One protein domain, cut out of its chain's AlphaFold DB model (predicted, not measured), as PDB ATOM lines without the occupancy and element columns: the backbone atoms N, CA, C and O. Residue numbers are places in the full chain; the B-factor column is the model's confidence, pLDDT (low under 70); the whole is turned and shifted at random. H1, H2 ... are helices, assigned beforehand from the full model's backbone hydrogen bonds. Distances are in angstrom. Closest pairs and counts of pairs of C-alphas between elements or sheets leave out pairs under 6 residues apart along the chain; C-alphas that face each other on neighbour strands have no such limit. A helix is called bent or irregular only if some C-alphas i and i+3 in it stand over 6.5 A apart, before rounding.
ATOM      1  N   THR A  51      78.541  68.926  93.708       86.44
ATOM      2  CA  THR A  51      77.727  67.700  93.744       86.44
ATOM      3  C   THR A  51      76.351  67.918  93.106       86.44
ATOM      4  O   THR A  51      75.893  67.060  92.348       86.44
ATOM      5  N   LEU A  52      75.690  69.056  93.340       83.38
ATOM      6  CA  LEU A  52      74.423  69.417  92.683       83.38
ATOM      7  C   LEU A  52      74.584  69.615  91.170       83.38
ATOM      8  O   LEU A  52      73.721  69.193  90.397       83.38
ATOM      9  N   PHE A  53      75.695  70.203  90.730       84.75
ATOM     10  CA  PHE A  53      76.013  70.332  89.311       84.75
ATOM     11  C   PHE A  53      76.150  68.962  88.640       84.75
ATOM     12  O   PHE A  53      75.581  68.728  87.574       84.75
ATOM     13  N   MET A  54      76.817  68.008  89.291       87.38
ATOM     14  CA  MET A  54      76.889  66.639  88.779       87.38
ATOM     15  C   MET A  54      75.530  65.946  88.707       87.38
ATOM     16  O   MET A  54      75.250  65.243  87.734       87.38
ATOM     17  N   LEU A  55      74.664  66.161  89.700       84.62
ATOM     18  CA  LEU A  55      73.293  65.656  89.654       84.62
ATOM     19  C   LEU A  55      72.548  66.211  88.437       84.62
ATOM     20  O   LEU A  55      71.916  65.450  87.706       84.62
ATOM     21  N   LEU A  56      72.665  67.517  88.183       83.19
ATOM     22  CA  LEU A  56      72.090  68.153  87.002       83.19
ATOM     23  C   LEU A  56      72.601  67.496  85.709       83.19
ATOM     24  O   LEU A  56      71.790  67.180  84.837       83.19
ATOM     25  N   LEU A  57      73.909  67.239  85.599       85.81
ATOM     26  CA  LEU A  57      74.498  66.564  84.438       85.81
ATOM     27  C   LEU A  57      73.896  65.170  84.215       85.81
ATOM     28  O   LEU A  57      73.462  64.861  83.104       85.81
ATOM     29  N   LEU A  58      73.814  64.345  85.260       85.12
ATOM     30  CA  LEU A  58      73.239  62.996  85.180       85.12
ATOM     31  C   LEU A  58      71.752  63.021  84.808       85.12
ATOM     32  O   LEU A  58      71.297  62.221  83.987       85.12
ATOM     33  N   LEU A  59      70.992  63.955  85.380       80.12
ATOM     34  CA  LEU A  59      69.573  64.129  85.073       80.12
ATOM     35  C   LEU A  59      69.354  64.582  83.624       80.12
ATOM     36  O   LEU A  59      68.396  64.142  82.984       80.12
ATOM     37  N   LEU A  60      70.238  65.427  83.092       79.44
ATOM     38  CA  LEU A  60      70.211  65.850  81.694       79.44
ATOM     39  C   LEU A  60      70.625  64.729  80.739       79.44
ATOM     40  O   LEU A  60      69.945  64.536  79.734       79.44
ATOM     41  N   ALA A  61      71.658  63.950  81.071       80.81
ATOM     42  CA  ALA A  61      72.064  62.784  80.282       80.81
ATOM     43  C   ALA A  61      70.943  61.748  80.165       80.81
ATOM     44  O   ALA A  61      70.742  61.187  79.092       80.81
ATOM     45  N   LYS A  62      70.158  61.549  81.234       76.38
ATOM     46  CA  LYS A  62      68.946  60.710  81.215       76.38
ATOM     47  C   LYS A  62      67.727  61.362  80.561       76.38
ATOM     48  O   LYS A  62      66.684  60.727  80.450       76.38
ATOM     49  N   GLY A  63      67.815  62.633  80.175       67.50
ATOM     50  CA  GLY A  63      66.713  63.374  79.569       67.50
ATOM     51  C   GLY A  63      65.606  63.793  80.542       67.50
ATOM     52  O   GLY A  63      64.583  64.298  80.088       67.50
ATOM     53  N   TRP A  64      65.783  63.651  81.862       63.72
ATOM     54  CA  TRP A  64      64.752  63.964  82.866       63.72
ATOM     55  C   TRP A  64      64.376  65.449  82.894       63.72
ATOM     56  O   TRP A  64      63.202  65.810  82.915       63.72
ATOM     57  N   ALA A  65      65.378  66.324  82.841       54.84
ATOM     58  CA  ALA A  65      65.183  67.772  82.850       54.84
ATOM     59  C   ALA A  65      64.526  68.313  81.559       54.84
ATOM     60  O   ALA A  65      63.987  69.420  81.560       54.84
ATOM     61  N   VAL A  66      64.558  67.539  80.467       50.88
ATOM     62  CA  VAL A  66      64.171  67.979  79.114       50.88
ATOM     63  C   VAL A  66      62.954  67.213  78.567       50.88
ATOM     64  O   VAL A  66      62.218  67.748  77.738       50.88
ATOM     65  N   THR A  67      62.666  65.998  79.044       44.59
ATOM     66  CA  THR A  67      61.557  65.161  78.555       44.59
ATOM     67  C   THR A  67      60.716  64.595  79.702       44.59
ATOM     68  O   THR A  67      61.230  64.020  80.654       44.59
ATOM     69  N   ARG A  68      59.388  64.765  79.607       44.84
ATOM     70  CA  ARG A  68      58.375  64.304  80.577       44.84
ATOM     71  C   ARG A  68      58.195  62.772  80.585       44.84
ATOM     72  O   ARG A  68      57.077  62.291  80.433       44.84
ATOM     73  N   LEU A  69      59.267  61.995  80.698       44.09
ATOM     74  CA  LEU A  69      59.172  60.540  80.817       44.09
ATOM     75  C   LEU A  69      59.298  60.145  82.290       44.09
ATOM     76  O   LEU A  69      60.353  60.257  82.914       44.09
ATOM     77  N   GLU A  70      58.179  59.714  82.866       46.31
ATOM     78  CA  GLU A  70      58.122  59.133  84.201       46.31
ATOM     79  C   GLU A  70      58.833  57.777  84.201       46.31
ATOM     80  O   GLU A  70      58.252  56.755  83.861       46.31
ATOM     81  N   PHE A  71      60.112  57.767  84.576       49.16
ATOM     82  CA  PHE A  71      60.868  56.527  84.754       49.16
ATOM     83  C   PHE A  71      60.947  56.090  86.223       49.16
ATOM     84  O   PHE A  71      61.087  56.909  87.132       49.16
ATOM     85  N   THR A  72      60.916  54.771  86.429       52.59
ATOM     86  CA  THR A  72      60.941  54.046  87.715       52.59
ATOM     87  C   THR A  72      62.260  54.188  88.495       52.59
ATOM     88  O   THR A  72      62.290  53.993  89.704       52.59
ATOM     89  N   TYR A  73      63.359  54.594  87.846       61.72
ATOM     90  CA  TYR A  73      64.708  54.623  88.442       61.72
ATOM     91  C   TYR A  73      65.111  55.964  89.084       61.72
ATOM     92  O   TYR A  73      66.289  56.186  89.365       61.72
ATOM     93  N   LYS A  74      64.149  56.861  89.342       68.25
ATOM     94  CA  LYS A  74      64.363  58.135  90.057       68.25
ATOM     95  C   LYS A  74      65.163  57.974  91.364       68.25
ATOM     96  O   LYS A  74      66.167  58.669  91.504       68.25
ATOM     97  N   PRO A  75      64.808  57.061  92.292       77.81
ATOM     98  CA  PRO A  75      65.521  56.964  93.564       77.81
ATOM     99  C   PRO A  75      66.969  56.487  93.414       77.81
ATOM    100  O   PRO A  75      67.785  56.820  94.263       77.81
ATOM    101  N   LEU A  76      67.329  55.770  92.339       81.50
ATOM    102  CA  LEU A  76      68.713  55.328  92.141       81.50
ATOM    103  C   LEU A  76      69.658  56.497  91.864       81.50
ATOM    104  O   LEU A  76      70.716  56.564  92.475       81.50
ATOM    105  N   VAL A  77      69.286  57.433  90.983       82.12
ATOM    106  CA  VAL A  77      70.155  58.581  90.655       82.12
ATOM    107  C   VAL A  77      70.337  59.482  91.875       82.12
ATOM    108  O   VAL A  77      71.458  59.869  92.192       82.12
ATOM    109  N   PHE A  78      69.249  59.760  92.597       83.94
ATOM    110  CA  PHE A  78      69.308  60.525  93.843       83.94
ATOM    111  C   PHE A  78      70.062  59.779  94.950       83.94
ATOM    112  O   PHE A  78      70.799  60.410  95.699       83.94
ATOM    113  N   GLY A  79      69.926  58.453  95.036       86.69
ATOM    114  CA  GLY A  79      70.656  57.621  95.991       86.69
ATOM    115  C   GLY A  79      72.161  57.621  95.727       86.69
ATOM    116  O   GLY A  79      72.936  57.892  96.637       86.69
ATOM    117  N   VAL A  80      72.579  57.403  94.475       86.62
ATOM    118  CA  VAL A  80      73.996  57.475  94.072       86.62
ATOM    119  C   VAL A  80      74.560  58.870  94.333       86.62
ATOM    120  O   VAL A  80      75.653  58.988  94.878       86.62
ATOM    121  N   TRP A  81      73.809  59.925  94.007       87.00
ATOM    122  CA  TRP A  81      74.206  61.298  94.311       87.00
ATOM    123  C   TRP A  81      74.350  61.553  95.818       87.00
ATOM    124  O   TRP A  81      75.338  62.150  96.239       87.00
ATOM    125  N   MET A  82      73.409  61.072  96.634       86.62
ATOM    126  CA  MET A  82      73.459  61.232  98.087       86.62
ATOM    127  C   MET A  82      74.682  60.520  98.673       86.62
ATOM    128  O   MET A  82      75.416  61.118  99.452       86.62
ATOM    129  N   VAL A  83      74.945  59.277  98.256       88.44
ATOM    130  CA  VAL A  83      76.140  58.526  98.672       88.44
ATOM    131  C   VAL A  83      77.410  59.257  98.239       88.44
ATOM    132  O   VAL A  83      78.318  59.430  99.046       88.44
ATOM    133  N   TYR A  84      77.461  59.745  96.998       87.62
ATOM    134  CA  TYR A  84      78.591  60.519  96.490       87.62
ATOM    135  C   TYR A  84      78.852  61.781  97.331       87.62
ATOM    136  O   TYR A  84      79.998  62.050  97.693       87.62
ATOM    137  N   GLY A  85      77.795  62.526  97.677       84.94
ATOM    138  CA  GLY A  85      77.877  63.716  98.527       84.94
ATOM    139  C   GLY A  85      78.335  63.399  99.951       84.94
ATOM    140  O   GLY A  85      79.216  64.079 100.468       84.94
ATOM    141  N   ILE A  86      77.810  62.331 100.562       87.62
ATOM    142  CA  ILE A  86      78.236  61.875 101.896       87.62
ATOM    143  C   ILE A  86      79.721  61.515 101.889       87.62
ATOM    144  O   ILE A  86      80.452  61.949 102.772       87.62
ATOM    145  N   VAL A  87      80.185  60.768 100.883       87.19
ATOM    146  CA  VAL A  87      81.605  60.411 100.763       87.19
ATOM    147  C   VAL A  87      82.478  61.662 100.631       87.19
ATOM    148  O   VAL A  87      83.514  61.730 101.281       87.19
ATOM    149  N   HIS A  88      82.053  62.680  99.876       84.12
ATOM    150  CA  HIS A  88      82.801  63.941  99.770       84.12
ATOM    151  C   HIS A  88      82.876  64.699 101.095       84.12
ATOM    152  O   HIS A  88      83.943  65.187 101.452       84.12
ATOM    153  N   ILE A  89      81.776  64.760 101.849       84.31
ATOM    154  CA  ILE A  89      81.763  65.404 103.170       84.31
ATOM    155  C   ILE A  89      82.649  64.630 104.155       84.31
ATOM    156  O   ILE A  89      83.402  65.243 104.904       84.31
ATOM    157  N   LEU A  90      82.604  63.294 104.145       84.00
ATOM    158  CA  LEU A  90      83.459  62.467 105.001       84.00
ATOM    159  C   LEU A  90      84.944  62.647 104.675       84.00
ATOM    160  O   LEU A  90      85.748  62.749 105.595       84.00
ATOM    161  N   LEU A  91      85.303  62.716 103.390       79.62
ATOM    162  CA  LEU A  91      86.682  62.973 102.969       79.62
ATOM    163  C   LEU A  91      87.139  64.381 103.344       79.62
ATOM    164  O   LEU A  91      88.277  64.537 103.770       79.62
ATOM    165  N   TYR A  92      86.256  65.376 103.246       79.19
ATOM    166  CA  TYR A  92      86.535  66.730 103.720       79.19
ATOM    167  C   TYR A  92      86.805  66.748 105.231       79.19
ATOM    168  O   TYR A  92      87.840  67.247 105.658       79.19
ATOM    169  N   VAL A  93      85.934  66.123 106.037       79.88
ATOM    170  CA  VAL A  93      86.125  66.026 107.495       79.88
ATOM    171  C   VAL A  93      87.423  65.295 107.829       79.88
ATOM    172  O   VAL A  93      88.181  65.790 108.654       79.88
ATOM    173  N   TRP A  94      87.707  64.172 107.159       75.12
ATOM    174  CA  TRP A  94      88.956  63.425 107.330       75.12
ATOM    175  C   TRP A  94      90.179  64.293 107.032       75.12
ATOM    176  O   TRP A  94      91.132  64.307 107.806       75.12
ATOM    177  N   ASN A  95      90.145  65.039 105.925       71.50
ATOM    178  CA  ASN A  95      91.226  65.939 105.542       71.50
ATOM    179  C   ASN A  95      91.438  67.040 106.593       71.50
ATOM    180  O   ASN A  95      92.571  67.330 106.945       71.50
ATOM    181  N   THR A  96      90.362  67.601 107.152       69.56
ATOM    182  CA  THR A  96      90.446  68.609 108.220       69.56
ATOM    183  C   THR A  96      90.928  68.039 109.563       69.56
ATOM    184  O   THR A  96      91.520  68.781 110.341       69.56
ATOM    185  N   THR A  97      90.658  66.766 109.879       68.25
ATOM    186  CA  THR A  97      90.969  66.186 111.202       68.25
ATOM    187  C   THR A  97      92.313  65.472 111.290       68.25
ATOM    188  O   THR A  97      92.890  65.444 112.371       68.25
ATOM    189  N   GLU A  98      92.785  64.860 110.200       57.50
ATOM    190  CA  GLU A  98      93.974  63.986 110.199       57.50
ATOM    191  C   GLU A  98      95.203  64.622 109.527       57.50
ATOM    192  O   GLU A  98      96.314  64.127 109.704       57.50
ATOM    193  N   VAL A  99      95.039  65.700 108.750       54.50
ATOM    194  CA  VAL A  99      96.164  66.399 108.110       54.50
ATOM    195  C   VAL A  99      96.545  67.610 108.959       54.50
ATOM    196  O   VAL A  99      95.797  68.582 109.052       54.50
ATOM    197  N   ASP A 100      97.715  67.545 109.597       44.41
ATOM    198  CA  ASP A 100      98.288  68.666 110.340       44.41
ATOM    199  C   ASP A 100      98.494  69.888 109.423       44.41
ATOM    200  O   ASP A 100      99.056  69.792 108.336       44.41
ATOM    201  N   ILE A 101      98.113  71.071 109.921       50.59
ATOM    202  CA  ILE A 101      98.132  72.391 109.247       50.59
ATOM    203  C   ILE A 101      99.533  72.801 108.722       50.59
ATOM    204  O   ILE A 101      99.668  73.780 107.990       50.59
ATOM    205  N   ILE A 102     100.592  72.081 109.109       42.72
ATOM    206  CA  ILE A 102     101.999  72.458 108.897       42.72
ATOM    207  C   ILE A 102     102.643  71.701 107.724       42.72
ATOM    208  O   ILE A 102     103.618  72.188 107.149       42.72
ATOM    209  N   GLU A 103     102.100  70.556 107.315       39.72
ATOM    210  CA  GLU A 103     102.599  69.829 106.152       39.72
ATOM    211  C   GLU A 103     101.712  70.148 104.945       39.72
ATOM    212  O   GLU A 103     100.621  69.616 104.777       39.72
ATOM    213  N   GLU A 104     102.210  71.054 104.099       46.88
ATOM    214  CA  GLU A 104     101.700  71.435 102.773       46.88
ATOM    215  C   GLU A 104     101.806  70.242 101.787       46.88
ATOM    216  O   GLU A 104     102.348  70.346 100.687       46.88
ATOM    217  N   ILE A 105     101.364  69.058 102.221       43.34
ATOM    218  CA  ILE A 105     101.285  67.841 101.427       43.34
ATOM    219  C   ILE A 105      99.934  67.869 100.738       43.34
ATOM    220  O   ILE A 105      98.877  67.957 101.357       43.34
ATOM    221  N   ASP A 106      99.986  67.815  99.420       50.50
ATOM    222  CA  ASP A 106      98.817  67.937  98.580       50.50
ATOM    223  C   ASP A 106      97.672  67.001  98.938       50.50
ATOM    224  O   ASP A 106      97.843  65.785  99.041       50.50
ATOM    225  N   GLU A 107      96.467  67.565  98.886       51.31
ATOM    226  CA  GLU A 107      95.192  66.849  98.818       51.31
ATOM    227  C   GLU A 107      95.218  65.701  97.781       51.31
ATOM    228  O   GLU A 107      94.542  64.696  97.950       51.31
ATOM    229  N   TYR A 108      96.057  65.806  96.737       50.03
ATOM    230  CA  TYR A 108      96.234  64.816  95.662       50.03
ATOM    231  C   TYR A 108      97.388  63.816  95.855       50.03
ATOM    232  O   TYR A 108      97.511  62.876  95.068       50.03
ATOM    233  N   GLN A 109      98.263  64.008  96.843       52.94
ATOM    234  CA  GLN A 109      99.298  63.026  97.199       52.94
ATOM    235  C   GLN A 109      98.858  62.095  98.329       52.94
ATOM    236  O   GLN A 109      99.463  61.043  98.537       52.94
ATOM    237  N   THR A 110      97.765  62.435  99.005       63.97
ATOM    238  CA  THR A 110      97.142  61.602 100.025       63.97
ATOM    239  C   THR A 110      96.102  60.654  99.407       63.97
ATOM    240  O   THR A 110      95.539  60.889  98.332       63.97
ATOM    241  N   TRP A 111      95.847  59.533 100.086       66.69
ATOM    242  CA  TRP A 111      94.840  58.541  99.685       66.69
ATOM    243  C   TRP A 111      93.432  59.139  99.414       66.69
ATOM    244  O   TRP A 111      92.806  58.725  98.432       66.69
ATOM    245  N   PRO A 112      92.938  60.136 100.187       74.00
ATOM    246  CA  PRO A 112      91.683  60.841  99.908       74.00
ATOM    247  C   PRO A 112      91.573  61.436  98.497       74.00
ATOM    248  O   PRO A 112      90.558  61.214  97.833       74.00
ATOM    249  N   GLY A 113      92.602  62.125  97.990       73.06
ATOM    250  CA  GLY A 113      92.547  62.751  96.663       73.06
ATOM    251  C   GLY A 113      92.442  61.750  95.519       73.06
ATOM    252  O   GLY A 113      91.653  61.939  94.590       73.06
ATOM    253  N   TRP A 114      93.174  60.635  95.604       78.12
ATOM    254  CA  TRP A 114      93.057  59.539  94.636       78.12
ATOM    255  C   TRP A 114      91.668  58.902  94.652       78.12
ATOM    256  O   TRP A 114      91.150  58.518  93.597       78.12
ATOM    257  N   LEU A 115      91.039  58.824  95.826       82.75
ATOM    258  CA  LEU A 115      89.682  58.311  95.963       82.75
ATOM    259  C   LEU A 115      88.652  59.265  95.336       82.75
ATOM    260  O   LEU A 115      87.815  58.808  94.555       82.75
ATOM    261  N   VAL A 116      88.755  60.579  95.574       80.81
ATOM    262  CA  VAL A 116      87.918  61.597  94.904       80.81
ATOM    263  C   VAL A 116      88.081  61.525  93.385       80.81
ATOM    264  O   VAL A 116      87.088  61.503  92.649       80.81
ATOM    265  N   LEU A 117      89.321  61.423  92.899       82.75
ATOM    266  CA  LEU A 117      89.608  61.318  91.470       82.75
ATOM    267  C   LEU A 117      88.986  60.054  90.860       82.75
ATOM    268  O   LEU A 117      88.333  60.120  89.816       82.75
ATOM    269  N   SER A 118      89.133  58.916  91.536       86.44
ATOM    270  CA  SER A 118      88.577  57.631  91.096       86.44
ATOM    271  C   SER A 118      87.049  57.662  91.044       86.44
ATOM    272  O   SER A 118      86.455  57.238  90.050       86.44
ATOM    273  N   LEU A 119      86.398  58.226  92.068       85.94
ATOM    274  CA  LEU A 119      84.945  58.417  92.090       85.94
ATOM    275  C   LEU A 119      84.475  59.304  90.933       85.94
ATOM    276  O   LEU A 119      83.447  59.023  90.309       85.94
ATOM    277  N   ARG A 120      85.243  60.343  90.598       86.31
ATOM    278  CA  ARG A 120      84.922  61.240  89.486       86.31
ATOM    279  C   ARG A 120      85.061  60.559  88.125       86.31
ATOM    280  O   ARG A 120      84.215  60.764  87.258       86.31
ATOM    281  N   VAL A 121      86.055  59.695  87.938       88.88
ATOM    282  CA  VAL A 121      86.181  58.879  86.714       88.88
ATOM    283  C   VAL A 121      85.050  57.849  86.612       88.88
ATOM    284  O   VAL A 121      84.497  57.643  85.528       88.88
ATOM    285  N   ALA A 122      84.649  57.240  87.731       90.81
ATOM    286  CA  ALA A 122      83.530  56.302  87.765       90.81
ATOM    287  C   ALA A 122      82.210  56.978  87.355       90.81
ATOM    288  O   ALA A 122      81.502  56.476  86.477       90.81
ATOM    289  N   ILE A 123      81.904  58.151  87.923       89.06
ATOM    290  CA  ILE A 123      80.672  58.879  87.594       89.06
ATOM    291  C   ILE A 123      80.708  59.471  86.179       89.06
ATOM    292  O   ILE A 123      79.682  59.483  85.505       89.06
ATOM    293  N   MET A 124      81.884  59.885  85.690       90.69
ATOM    294  CA  MET A 124      82.086  60.293  84.296       90.69
ATOM    295  C   MET A 124      81.767  59.138  83.342       90.69
ATOM    296  O   MET A 124      81.041  59.319  82.366       90.69
ATOM    297  N   THR A 125      82.271  57.936  83.634       90.75
ATOM    298  CA  THR A 125      82.006  56.744  82.817       90.75
ATOM    299  C   THR A 125      80.514  56.427  82.803       90.75
ATOM    300  O   THR A 125      79.938  56.226  81.734       90.75
ATOM    301  N   TRP A 126      79.862  56.470  83.969       90.56
ATOM    302  CA  TRP A 126      78.411  56.315  84.072       90.56
ATOM    303  C   TRP A 126      77.669  57.367  83.238       90.56
ATOM    304  O   TRP A 126      76.785  57.027  82.455       90.56
ATOM    305  N   PHE A 127      78.046  58.640  83.363       90.00
ATOM    306  CA  PHE A 127      77.458  59.744  82.606       90.00
ATOM    307  C   PHE A 127      77.553  59.515  81.091       90.00
ATOM    308  O   PHE A 127      76.553  59.668  80.391       90.00
ATOM    309  N   VAL A 128      78.716  59.097  80.583       90.94
ATOM    310  CA  VAL A 128      78.913  58.807  79.152       90.94
ATOM    311  C   VAL A 128      78.048  57.637  78.692       90.94
ATOM    312  O   VAL A 128      77.473  57.700  77.605       90.94
ATOM    313  N   LEU A 129      77.926  56.585  79.505       89.75
ATOM    314  CA  LEU A 129      77.072  55.438  79.192       89.75
ATOM    315  C   LEU A 129      75.598  55.843  79.109       89.75
ATOM    316  O   LEU A 129      74.927  55.484  78.143       89.75
ATOM    317  N   GLU A 130      75.112  56.628  80.069       86.56
ATOM    318  CA  GLU A 130      73.732  57.128  80.074       86.56
ATOM    319  C   GLU A 130      73.473  58.080  78.906       86.56
ATOM    320  O   GLU A 130      72.467  57.946  78.212       86.56
ATOM    321  N   LEU A 131      74.411  58.990  78.620       86.94
ATOM    322  CA  LEU A 131      74.311  59.893  77.478       86.94
ATOM    323  C   LEU A 131      74.275  59.109  76.161       86.94
ATOM    324  O   LEU A 131      73.423  59.372  75.314       86.94
ATOM    325  N   ARG A 132      75.159  58.118  75.989       86.81
ATOM    326  CA  ARG A 132      75.175  57.244  74.808       86.81
ATOM    327  C   ARG A 132      73.868  56.475  74.672       86.81
ATOM    328  O   ARG A 132      73.350  56.379  73.564       86.81
ATOM    329  N   ASN A 133      73.337  55.951  75.771       85.25
ATOM    330  CA  ASN A 133      72.069  55.236  75.771       85.25
ATOM    331  C   ASN A 133      70.932  56.147  75.280       85.25
ATOM    332  O   ASN A 133      70.240  55.810  74.323       85.25
ATOM    333  N   THR A 134      70.818  57.354  75.838       82.25
ATOM    334  CA  THR A 134      69.838  58.363  75.409       82.25
ATOM    335  C   THR A 134      70.006  58.750  73.937       82.25
ATOM    336  O   THR A 134      69.019  58.821  73.204       82.25
ATOM    337  N   MET A 135      71.243  58.945  73.470       81.69
ATOM    338  CA  MET A 135      71.532  59.258  72.065       81.69
ATOM    339  C   MET A 135      71.124  58.133  71.102       81.69
ATOM    340  O   MET A 135      70.685  58.425  69.997       81.69
ATOM    341  N   MET A 136      71.237  56.864  71.509       81.25
ATOM    342  CA  MET A 136      70.824  55.719  70.684       81.25
ATOM    343  C   MET A 136      69.299  55.615  70.538       81.25
ATOM    344  O   MET A 136      68.813  55.150  69.508       81.25
ATOM    345  N   TYR A 137      68.533  56.042  71.545       75.56
ATOM    346  CA  TYR A 137      67.069  56.049  71.469       75.56
ATOM    347  C   TYR A 137      66.524  57.236  70.661       75.56
ATOM    348  O   TYR A 137      65.510  57.106  69.966       75.56
ATOM    349  N   GLU A 138      67.183  58.393  70.714       74.00
ATOM    350  CA  GLU A 138      66.701  59.611  70.064       74.00
ATOM    351  C   GLU A 138      67.119  59.672  68.581       74.00
ATOM    352  O   GLU A 138      68.251  59.986  68.236       74.00
ATOM    353  N   HIS A 139      66.169  59.454  67.669       72.31
ATOM    354  CA  HIS A 139      66.424  59.467  66.216       72.31
ATOM    355  C   HIS A 139      66.381  60.872  65.582       72.31
ATOM    356  O   HIS A 139      66.480  61.023  64.363       72.31
ATOM    357  N   ASN A 140      66.192  61.925  66.384       75.62
ATOM    358  CA  ASN A 140      66.016  63.286  65.885       75.62
ATOM    359  C   ASN A 140      67.348  64.056  65.872       75.62
ATOM    360  O   ASN A 140      67.848  64.466  66.920       75.62
ATOM    361  N   MET A 141      67.887  64.310  64.676       76.00
ATOM    362  CA  MET A 141      69.207  64.932  64.461       76.00
ATOM    363  C   MET A 141      69.446  66.264  65.209       76.00
ATOM    364  O   MET A 141      70.521  66.430  65.784       76.00
ATOM    365  N   PRO A 142      68.488  67.211  65.298       74.88
ATOM    366  CA  PRO A 142      68.688  68.462  66.036       74.88
ATOM    367  C   PRO A 142      68.875  68.248  67.544       74.88
ATOM    368  O   PRO A 142      69.693  68.921  68.166       74.88
ATOM    369  N   LYS A 143      68.147  67.292  68.135       72.69
ATOM    370  CA  LYS A 143      68.282  66.957  69.559       72.69
ATOM    371  C   LYS A 143      69.567  66.191  69.837       72.69
ATOM    372  O   LYS A 143      70.196  66.419  70.864       72.69
ATOM    373  N   LEU A 144      69.967  65.323  68.912       79.25
ATOM    374  CA  LEU A 144      71.230  64.605  69.000       79.25
ATOM    375  C   LEU A 144      72.416  65.580  68.985       79.25
ATOM    376  O   LEU A 144      73.291  65.484  69.838       79.25
ATOM    377  N   ASN A 145      72.397  66.579  68.098       81.06
ATOM    378  CA  ASN A 145      73.425  67.623  68.063       81.06
ATOM    379  C   ASN A 145      73.480  68.431  69.366       81.06
ATOM    380  O   ASN A 145      74.574  68.750  69.833       81.06
ATOM    381  N   PHE A 146      72.329  68.728  69.974       82.50
ATOM    382  CA  PHE A 146      72.266  69.359  71.294       82.50
ATOM    383  C   PHE A 146      72.888  68.471  72.384       82.50
ATOM    384  O   PHE A 146      73.740  68.943  73.137       82.50
ATOM    385  N   LEU A 147      72.518  67.186  72.439       82.44
ATOM    386  CA  LEU A 147      73.064  66.218  73.398       82.44
ATOM    387  C   LEU A 147      74.572  66.015  73.225       82.44
ATOM    388  O   LEU A 147      75.283  65.877  74.216       82.44
ATOM    389  N   LEU A 148      75.072  66.051  71.991       85.50
ATOM    390  CA  LEU A 148      76.496  65.931  71.696       85.50
ATOM    391  C   LEU A 148      77.271  67.165  72.169       85.50
ATOM    392  O   LEU A 148      78.296  67.013  72.830       85.50
ATOM    393  N   HIS A 149      76.772  68.381  71.911       86.75
ATOM    394  CA  HIS A 149      77.394  69.611  72.424       86.75
ATOM    395  C   HIS A 149      77.361  69.672  73.959       86.75
ATOM    396  O   HIS A 149      78.358  70.035  74.586       86.75
ATOM    397  N   PHE A 150      76.245  69.264  74.567       86.94
ATOM    398  CA  PHE A 150      76.114  69.106  76.017       86.94
ATOM    399  C   PHE A 150      77.134  68.103  76.577       86.94
ATOM    400  O   PHE A 150      77.845  68.397  77.541       86.94
ATOM    401  N   GLY A 151      77.236  66.929  75.951       88.25
ATOM    402  CA  GLY A 151      78.183  65.878  76.310       88.25
ATOM    403  C   GLY A 151      79.631  66.334  76.200       88.25
ATOM    404  O   GLY A 151      80.412  66.125  77.119       88.25
ATOM    405  N   ALA A 152      79.985  67.019  75.113       89.88
ATOM    406  CA  ALA A 152      81.328  67.552  74.915       89.88
ATOM    407  C   ALA A 152      81.695  68.579  75.997       89.88
ATOM    408  O   ALA A 152      82.750  68.466  76.617       89.88
ATOM    409  N   SER A 153      80.807  69.537  76.286       89.69
ATOM    410  CA  SER A 153      81.055  70.545  77.325       89.69
ATOM    411  C   SER A 153      81.183  69.937  78.723       89.69
ATOM    412  O   SER A 153      82.021  70.378  79.507       89.69
ATOM    413  N   SER A 154      80.352  68.954  79.058       88.81
ATOM    414  CA  SER A 154      80.384  68.296  80.370       88.81
ATOM    415  C   SER A 154      81.592  67.372  80.527       88.81
ATOM    416  O   SER A 154      82.184  67.331  81.602       88.81
ATOM    417  N   LEU A 155      82.028  66.697  79.458       90.06
ATOM    418  CA  LEU A 155      83.260  65.907  79.452       90.06
ATOM    419  C   LEU A 155      84.497  66.755  79.755       90.06
ATOM    420  O   LEU A 155      85.338  66.326  80.540       90.06
ATOM    421  N   VAL A 156      84.586  67.973  79.211       90.06
ATOM    422  CA  VAL A 156      85.668  68.914  79.558       90.06
ATOM    423  C   VAL A 156      85.679  69.198  81.065       90.06
ATOM    424  O   VAL A 156      86.740  69.173  81.688       90.06
ATOM    425  N   TRP A 157      84.502  69.382  81.675       88.75
ATOM    426  CA  TRP A 157      84.384  69.587  83.122       88.75
ATOM    427  C   TRP A 157      84.728  68.333  83.957       88.75
ATOM    428  O   TRP A 157      85.179  68.424  85.097       88.75
ATOM    429  N   PHE A 158      84.547  67.126  83.423       86.94
ATOM    430  CA  PHE A 158      85.000  65.913  84.111       86.94
ATOM    431  C   PHE A 158      86.515  65.725  84.025       86.94
ATOM    432  O   PHE A 158      87.145  65.339  85.010       86.94
ATOM    433  N   VAL A 159      87.097  66.016  82.862       87.38
ATOM    434  CA  VAL A 159      88.504  65.746  82.550       87.38
ATOM    435  C   VAL A 159      89.456  66.804  83.124       87.38
ATOM    436  O   VAL A 159      90.633  66.504  83.320       87.38
ATOM    437  N   TYR A 160      88.995  68.013  83.473       85.75
ATOM    438  CA  TYR A 160      89.909  69.001  84.067       85.75
ATOM    439  C   TYR A 160      90.524  68.515  85.386       85.75
ATOM    440  O   TYR A 160      91.693  68.795  85.630       85.75
ATOM    441  N   LEU A 161      89.789  67.763  86.220       81.62
ATOM    442  CA  LEU A 161      90.293  67.313  87.521       81.62
ATOM    443  C   LEU A 161      91.529  66.394  87.403       81.62
ATOM    444  O   LEU A 161      92.541  66.698  88.034       81.62
ATOM    445  N   PRO A 162      91.520  65.320  86.579       83.00
ATOM    446  CA  PRO A 162      92.722  64.514  86.350       83.00
ATOM    447  C   PRO A 162      93.859  65.311  85.705       83.00
ATOM    448  O   PRO A 162      95.016  65.088  86.049       83.00
ATOM    449  N   ILE A 163      93.558  66.250  84.801       84.62
ATOM    450  CA  ILE A 163      94.590  67.109  84.199       84.62
ATOM    451  C   ILE A 163      95.262  67.967  85.274       84.62
ATOM    452  O   ILE A 163      96.489  68.025  85.323       84.62
ATOM    453  N   ILE A 164      94.477  68.595  86.154       82.56
ATOM    454  CA  ILE A 164      95.008  69.365  87.279       82.56
ATOM    455  C   ILE A 164      95.863  68.464  88.159       82.56
ATOM    456  O   ILE A 164      96.992  68.842  88.435       82.56
ATOM    457  N   ALA A 165      95.394  67.271  88.533       79.12
ATOM    458  CA  ALA A 165      96.164  66.344  89.364       79.12
ATOM    459  C   ALA A 165      97.532  65.989  88.744       79.12
ATOM    460  O   ALA A 165      98.532  65.935  89.455       79.12
ATOM    461  N   LEU A 166      97.610  65.817  87.419       82.12
ATOM    462  CA  LEU A 166      98.877  65.575  86.716       82.12
ATOM    463  C   LEU A 166      99.796  66.804  86.698       82.12
ATOM    464  O   LEU A 166     101.000  66.670  86.905       82.12
ATOM    465  N   ILE A 167      99.241  67.996  86.463       82.19
ATOM    466  CA  ILE A 167      99.993  69.262  86.492       82.19
ATOM    467  C   ILE A 167     100.532  69.525  87.899       82.19
ATOM    468  O   ILE A 167     101.667  69.963  88.074       82.19
ATOM    469  N   ALA A 168      99.719  69.216  88.899       76.25
ATOM    470  CA  ALA A 168     100.010  69.391  90.303       76.25
ATOM    471  C   ALA A 168     101.307  68.642  90.689       76.25
ATOM    472  O   ALA A 168     102.151  69.211  91.379       76.25
ATOM    473  N   LEU A 169     101.547  67.440  90.144       77.56
ATOM    474  CA  LEU A 169     102.785  66.667  90.363       77.56
ATOM    475  C   LEU A 169     104.073  67.351  89.865       77.56
ATOM    476  O   LEU A 169     105.158  66.949  90.277       77.56
ATOM    477  N   GLN A 170     103.976  68.344  88.978       81.50
ATOM    478  CA  GLN A 170     105.130  69.009  88.356       81.50
ATOM    479  C   GLN A 170     105.438  70.392  88.956       81.50
ATOM    480  O   GLN A 170     106.489  70.964  88.670       81.50
ATOM    481  N   ILE A 171     104.531  70.961  89.758       77.88
ATOM    482  CA  ILE A 171     104.652  72.323  90.301       77.88
ATOM    483  C   ILE A 171     105.164  72.274  91.745       77.88
ATOM    484  O   ILE A 171     104.721  71.456  92.545       77.88
ATOM    485  N   SER A 172     106.068  73.194  92.098       75.06
ATOM    486  CA  SER A 172     106.559  73.359  93.471       75.06
ATOM    487  C   SER A 172     105.416  73.683  94.456       75.06
ATOM    488  O   SER A 172     104.606  74.560  94.126       75.06
ATOM    489  N   PRO A 173     105.394  73.105  95.675       70.06
ATOM    490  CA  PRO A 173     104.309  73.275  96.657       70.06
ATOM    491  C   PRO A 173     103.880  74.734  96.892       70.06
ATOM    492  O   PRO A 173     102.700  75.056  96.779       70.06
ATOM    493  N   LEU A 174     104.853  75.648  97.007       70.19
ATOM    494  CA  LEU A 174     104.648  77.079  97.292       70.19
ATOM    495  C   LEU A 174     103.701  77.823  96.330       70.19
ATOM    496  O   LEU A 174     103.052  78.798  96.711       70.19
ATOM    497  N   TRP A 175     103.647  77.419  95.058       73.62
ATOM    498  CA  TRP A 175     102.777  78.042  94.046       73.62
ATOM    499  C   TRP A 175     101.583  77.165  93.680       73.62
ATOM    500  O   TRP A 175     100.592  77.657  93.132       73.62
ATOM    501  N   ARG A 176     101.666  75.872  93.996       73.81
ATOM    502  CA  ARG A 176     100.726  74.843  93.566       73.81
ATOM    503  C   ARG A 176      99.304  75.144  94.032       73.81
ATOM    504  O   ARG A 176      98.401  75.144  93.199       73.81
ATOM    505  N   PHE A 177      99.118  75.509  95.300       71.75
ATOM    506  CA  PHE A 177      97.800  75.835  95.851       71.75
ATOM    507  C   PHE A 177      97.099  76.966  95.079       71.75
ATOM    508  O   PHE A 177      95.980  76.799  94.595       71.75
ATOM    509  N   LYS A 178      97.788  78.098  94.868       77.12
ATOM    510  CA  LYS A 178      97.233  79.265  94.156       77.12
ATOM    511  C   LYS A 178      96.874  78.942  92.705       77.12
ATOM    512  O   LYS A 178      95.838  79.389  92.213       77.12
ATOM    513  N   PHE A 179      97.714  78.158  92.029       79.31
ATOM    514  CA  PHE A 179      97.463  77.731  90.653       79.31
ATOM    515  C   PHE A 179      96.275  76.773  90.553       79.31
ATOM    516  O   PHE A 179      95.385  77.001  89.735       79.31
ATOM    517  N   ILE A 180      96.228  75.735  91.392       80.31
ATOM    518  CA  ILE A 180      95.136  74.752  91.399       80.31
ATOM    519  C   ILE A 180      93.805  75.441  91.680       80.31
ATOM    520  O   ILE A 180      92.834  75.212  90.957       80.31
ATOM    521  N   LEU A 181      93.769  76.324  92.678       78.88
ATOM    522  CA  LEU A 181      92.568  77.056  93.056       78.88
ATOM    523  C   LEU A 181      92.065  77.944  91.905       78.88
ATOM    524  O   LEU A 181      90.888  77.897  91.545       78.88
ATOM    525  N   GLY A 182      92.968  78.694  91.262       81.31
ATOM    526  CA  GLY A 182      92.633  79.549  90.120       81.31
ATOM    527  C   GLY A 182      92.111  78.771  88.907       81.31
ATOM    528  O   GLY A 182      91.101  79.155  88.307       81.31
ATOM    529  N   ILE A 183      92.751  77.651  88.553       84.00
ATOM    530  CA  ILE A 183      92.298  76.801  87.440       84.00
ATOM    531  C   ILE A 183      90.947  76.160  87.780       84.00
ATOM    532  O   ILE A 183      90.056  76.121  86.935       84.00
ATOM    533  N   THR A 184      90.758  75.712  89.018       83.25
ATOM    534  CA  THR A 184      89.520  75.057  89.453       83.25
ATOM    535  C   THR A 184      88.328  76.011  89.378       83.25
ATOM    536  O   THR A 184      87.350  75.704  88.698       83.25
ATOM    537  N   TYR A 185      88.417  77.200  89.983       82.94
ATOM    538  CA  TYR A 185      87.313  78.166  89.945       82.94
ATOM    539  C   TYR A 185      87.026  78.690  88.537       82.94
ATOM    540  O   TYR A 185      85.866  78.917  88.193       82.94
ATOM    541  N   SER A 186      88.054  78.865  87.700       85.50
ATOM    542  CA  SER A 186      87.845  79.273  86.306       85.50
ATOM    543  C   SER A 186      87.176  78.171  85.481       85.50
ATOM    544  O   SER A 186      86.224  78.462  84.757       85.50
ATOM    545  N   ALA A 187      87.598  76.913  85.628       86.31
ATOM    546  CA  ALA A 187      86.969  75.772  84.968       86.31
ATOM    547  C   ALA A 187      85.510  75.581  85.410       86.31
ATOM    548  O   ALA A 187      84.635  75.373  84.566       86.31
ATOM    549  N   ASP A 188      85.232  75.703  86.710       84.31
ATOM    550  CA  ASP A 188      83.876  75.597  87.248       84.31
ATOM    551  C   ASP A 188      82.996  76.752  86.757       84.31
ATOM    552  O   ASP A 188      81.903  76.513  86.246       84.31
ATOM    553  N   CYS A 189      83.491  77.992  86.804       83.62
ATOM    554  CA  CYS A 189      82.782  79.159  86.277       83.62
ATOM    555  C   CYS A 189      82.435  78.982  84.791       83.62
ATOM    556  O   CYS A 189      81.278  79.144  84.398       83.62
ATOM    557  N   LEU A 190      83.402  78.563  83.970       86.31
ATOM    558  CA  LEU A 190      83.174  78.287  82.552       86.31
ATOM    559  C   LEU A 190      82.123  77.191  82.349       86.31
ATOM    560  O   LEU A 190      81.232  77.354  81.516       86.31
ATOM    561  N   ALA A 191      82.179  76.103  83.116       86.00
ATOM    562  CA  ALA A 191      81.203  75.026  83.011       86.00
ATOM    563  C   ALA A 191      79.789  75.482  83.392       86.00
ATOM    564  O   ALA A 191      78.841  75.183  82.660       86.00
ATOM    565  N   PHE A 192      79.636  76.257  84.468       83.50
ATOM    566  CA  PHE A 192      78.350  76.840  84.854       83.50
ATOM    567  C   PHE A 192      77.825  77.819  83.798       83.50
ATOM    568  O   PHE A 192      76.651  77.744  83.432       83.50
ATOM    569  N   CYS A 193      78.676  78.691  83.251       83.81
ATOM    570  CA  CYS A 193      78.297  79.632  82.195       83.81
ATOM    571  C   CYS A 193      77.855  78.917  80.912       83.81
ATOM    572  O   CYS A 193      76.809  79.253  80.351       83.81
ATOM    573  N   VAL A 194      78.613  77.916  80.452       84.50
ATOM    574  CA  VAL A 194      78.255  77.139  79.255       84.50
ATOM    575  C   VAL A 194      76.957  76.368  79.485       84.50
ATOM    576  O   VAL A 194      76.094  76.363  78.607       84.50
ATOM    577  N   MET A 195      76.771  75.786  80.672       81.81
ATOM    578  CA  MET A 195      75.529  75.108  81.043       81.81
ATOM    579  C   MET A 195      74.333  76.065  81.027       81.81
ATOM    580  O   MET A 195      73.304  75.765  80.422       81.81
ATOM    581  N   ALA A 196      74.475  77.242  81.638       81.62
ATOM    582  CA  ALA A 196      73.438  78.268  81.669       81.62
ATOM    583  C   ALA A 196      73.052  78.729  80.257       81.62
ATOM    584  O   ALA A 196      71.868  78.832  79.935       81.62
ATOM    585  N   HIS A 197      74.049  78.950  79.398       81.62
ATOM    586  CA  HIS A 197      73.841  79.330  78.006       81.62
ATOM    587  C   HIS A 197      73.151  78.216  77.204       81.62
ATOM    588  O   HIS A 197      72.233  78.481  76.426       81.62
ATOM    589  N   LEU A 198      73.561  76.961  77.397       77.00
ATOM    590  CA  LEU A 198      73.019  75.825  76.659       77.00
ATOM    591  C   LEU A 198      71.563  75.523  77.043       77.00
ATOM    592  O   LEU A 198      70.757  75.195  76.173       77.00
ATOM    593  N   LEU A 199      71.210  75.666  78.322       74.81
ATOM    594  CA  LEU A 199      69.852  75.428  78.818       74.81
ATOM    595  C   LEU A 199      68.934  76.654  78.737       74.81
ATOM    596  O   LEU A 199      67.766  76.571  79.134       74.81
ATOM    597  N   TRP A 200      69.419  77.773  78.197       75.19
ATOM    598  CA  TRP A 200      68.634  78.992  78.083       75.19
ATOM    599  C   TRP A 200      67.342  78.756  77.265       75.19
ATOM    600  O   TRP A 200      67.400  78.164  76.178       75.19
ATOM    601  N   PRO A 201      66.169  79.213  77.754       62.50
ATOM    602  CA  PRO A 201      64.847  78.896  77.205       62.50
ATOM    603  C   PRO A 201      64.723  79.184  75.711       62.50
ATOM    604  O   PRO A 201      64.160  78.381  74.981       62.50
ATOM    605  N   THR A 202      65.332  80.268  75.228       60.31
ATOM    606  CA  THR A 202      65.265  80.656  73.811       60.31
ATOM    607  C   THR A 202      65.864  79.607  72.864       60.31
ATOM    608  O   THR A 202      65.412  79.495  71.728       60.31
ATOM    609  N   ARG A 203      66.854  78.815  73.305       58.97
ATOM    610  CA  ARG A 203      67.433  77.723  72.500       58.97
ATOM    611  C   ARG A 203      66.792  76.378  72.793       58.97
ATOM    612  O   ARG A 203      66.526  75.630  71.856       58.97
ATOM    613  N   SER A 204      66.512  76.069  74.058       57.78
ATOM    614  CA  SER A 204      65.877  74.795  74.403       57.78
ATOM    615  C   SER A 204      64.475  74.685  73.792       57.78
ATOM    616  O   SER A 204      64.138  73.635  73.249       57.78
ATOM    617  N   GLU A 205      63.704  75.775  73.739       54.31
ATOM    618  CA  GLU A 205      62.408  75.799  73.050       54.31
ATOM    619  C   GLU A 205      62.534  75.583  71.537       54.31
ATOM    620  O   GLU A 205      61.724  74.857  70.976       54.31
ATOM    621  N   GLN A 206      63.566  76.094  70.858       52.50
ATOM    622  CA  GLN A 206      63.737  75.874  69.411       52.50
ATOM    623  C   GLN A 206      63.996  74.398  69.056       52.50
ATOM    624  O   GLN A 206      63.463  73.898  68.062       52.50
ATOM    625  N   TYR A 207      64.734  73.661  69.892       52.22
ATOM    626  CA  TYR A 207      64.933  72.215  69.708       52.22
ATOM    627  C   TYR A 207      63.718  71.375  70.144       52.22
ATOM    628  O   TYR A 207      63.530  70.255  69.660       52.22
ATOM    629  N   LEU A 208      62.880  71.904  71.044       51.88
ATOM    630  CA  LEU A 208      61.712  71.211  71.599       51.88
ATOM    631  C   LEU A 208      60.397  71.508  70.844       51.88
ATOM    632  O   LEU A 208      59.517  70.645  70.823       51.88
ATOM    633  N   TRP A 209      60.263  72.672  70.194       42.69
ATOM    634  CA  TRP A 209      59.002  73.206  69.645       42.69
ATOM    635  C   TRP A 209      58.801  73.027  68.132       42.69
ATOM    636  O   TRP A 209      57.722  73.326  67.620       42.69
ATOM    637  N   HIS A 210      59.740  72.426  67.390       46.88
ATOM    638  CA  HIS A 210      59.499  72.006  65.992       46.88
ATOM    639  C   HIS A 210      58.465  70.851  65.848       46.88
ATOM    640  O   HIS A 210      58.485  70.087  64.886       46.88
TER     641      HIS A 210
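AT A GLANCE: This is residues 51 to 210 of the 217 residues of the protein "GpcrRhopsn4 domain-containing protein" of Leptidea sinapis (UniProt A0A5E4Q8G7). Four long helices, H2, H3, H4 and H5, run up and down along one long axis in a curved row, and the short H1 sits in its hollow, between H2, H3 and H4. The row is open on the H2 side, where H2 meets H3 only near one end, and the small H6 sits beyond the end of H5. The printed part has 160 residues with six named helices, H1 to H6 in order along the chain, and no named strand; the class is all helix. It is only just compact, close to loose, with a radius of gyration of the C-alphas of 18.1 A, and only just elongated, spanning 60 by 30 by 23 A.

HOW THE PARTS SIT: The longest helix, H4, residues 141 to 168, has a kink of 29 degrees near residue 162; it is neither bent nor irregular, but only just: C-alphas 158 and 161 are 6.5 A apart. H5, residues 173 to 198, touches H4 at a shallow tilt of 7 degrees, opposite ways, a hairpin; the closest C-alphas are those of Trp 157 and Ala 191, 6.3 A. H3, residues 111 to 137, forms another hairpin with H4, at a shallow tilt of 12 degrees; the closest C-alphas are those of Met 135 and Leu 144, 6.2 A. H1, residues 51 to 61, touches H3 the same way at a shallow tilt of 22 degrees, the C-alphas of Ala 61 and Leu 131 coming closest at 4.6 A. H1 only just touches H4, with 3 pairs of C-alphas within 8 A, the closest those of Leu 57 and Ser 154, 7.4 A. H2, residues 74 to 98, forms a hairpin with H1, closest at the C-alphas of Thr 51 and Gly 85, 6.2 A. H2, with residues 88 to 95 alone, only just touches H3, with 3 pairs within 8 A. H1, H2, H3 and H4 form an up-and-down bundle, each running against the one before. H6, residues 201 to 209, is close to H4 but not clearly touching: the closest C-alphas, of Lys 143 and Tyr 207, are 6.2 A apart. H2 and H5 are apart. Every O i to N i+4 pair is within hydrogen-bond range in H1, H2 and H3, against 22 of 24 in H4, 20 of 22 in H5 and 4 of 5 in H6.

IN THESE COORDINATES: H4 measures 40.5 A from C-alpha 141 at (69.207, 64.932, 64.461) to C-alpha 168 at (100.010, 69.391, 90.303). H3 measures 39.7 A, H5 37.2 A and H2 36.3 A. H5 is irregular, with C-alphas 174 and 177 7.1 A apart. H1 begins at C-alpha 51, (77.727, 67.700, 93.744), and H6 ends at C-alpha 209, (59.002, 73.206, 69.645).

THE WHOLE: The C-alphas farthest apart are those of Ile 102 and His 210, 60.4 A. The printed part has no cut. The links H1 to H2 and H2 to H3 are long, 12 residues each; the other three are tight. The mean pLDDT of the printed part is 75.7, and it is under 70 at residues 63 to 74, 96 to 111 and 201 to 210.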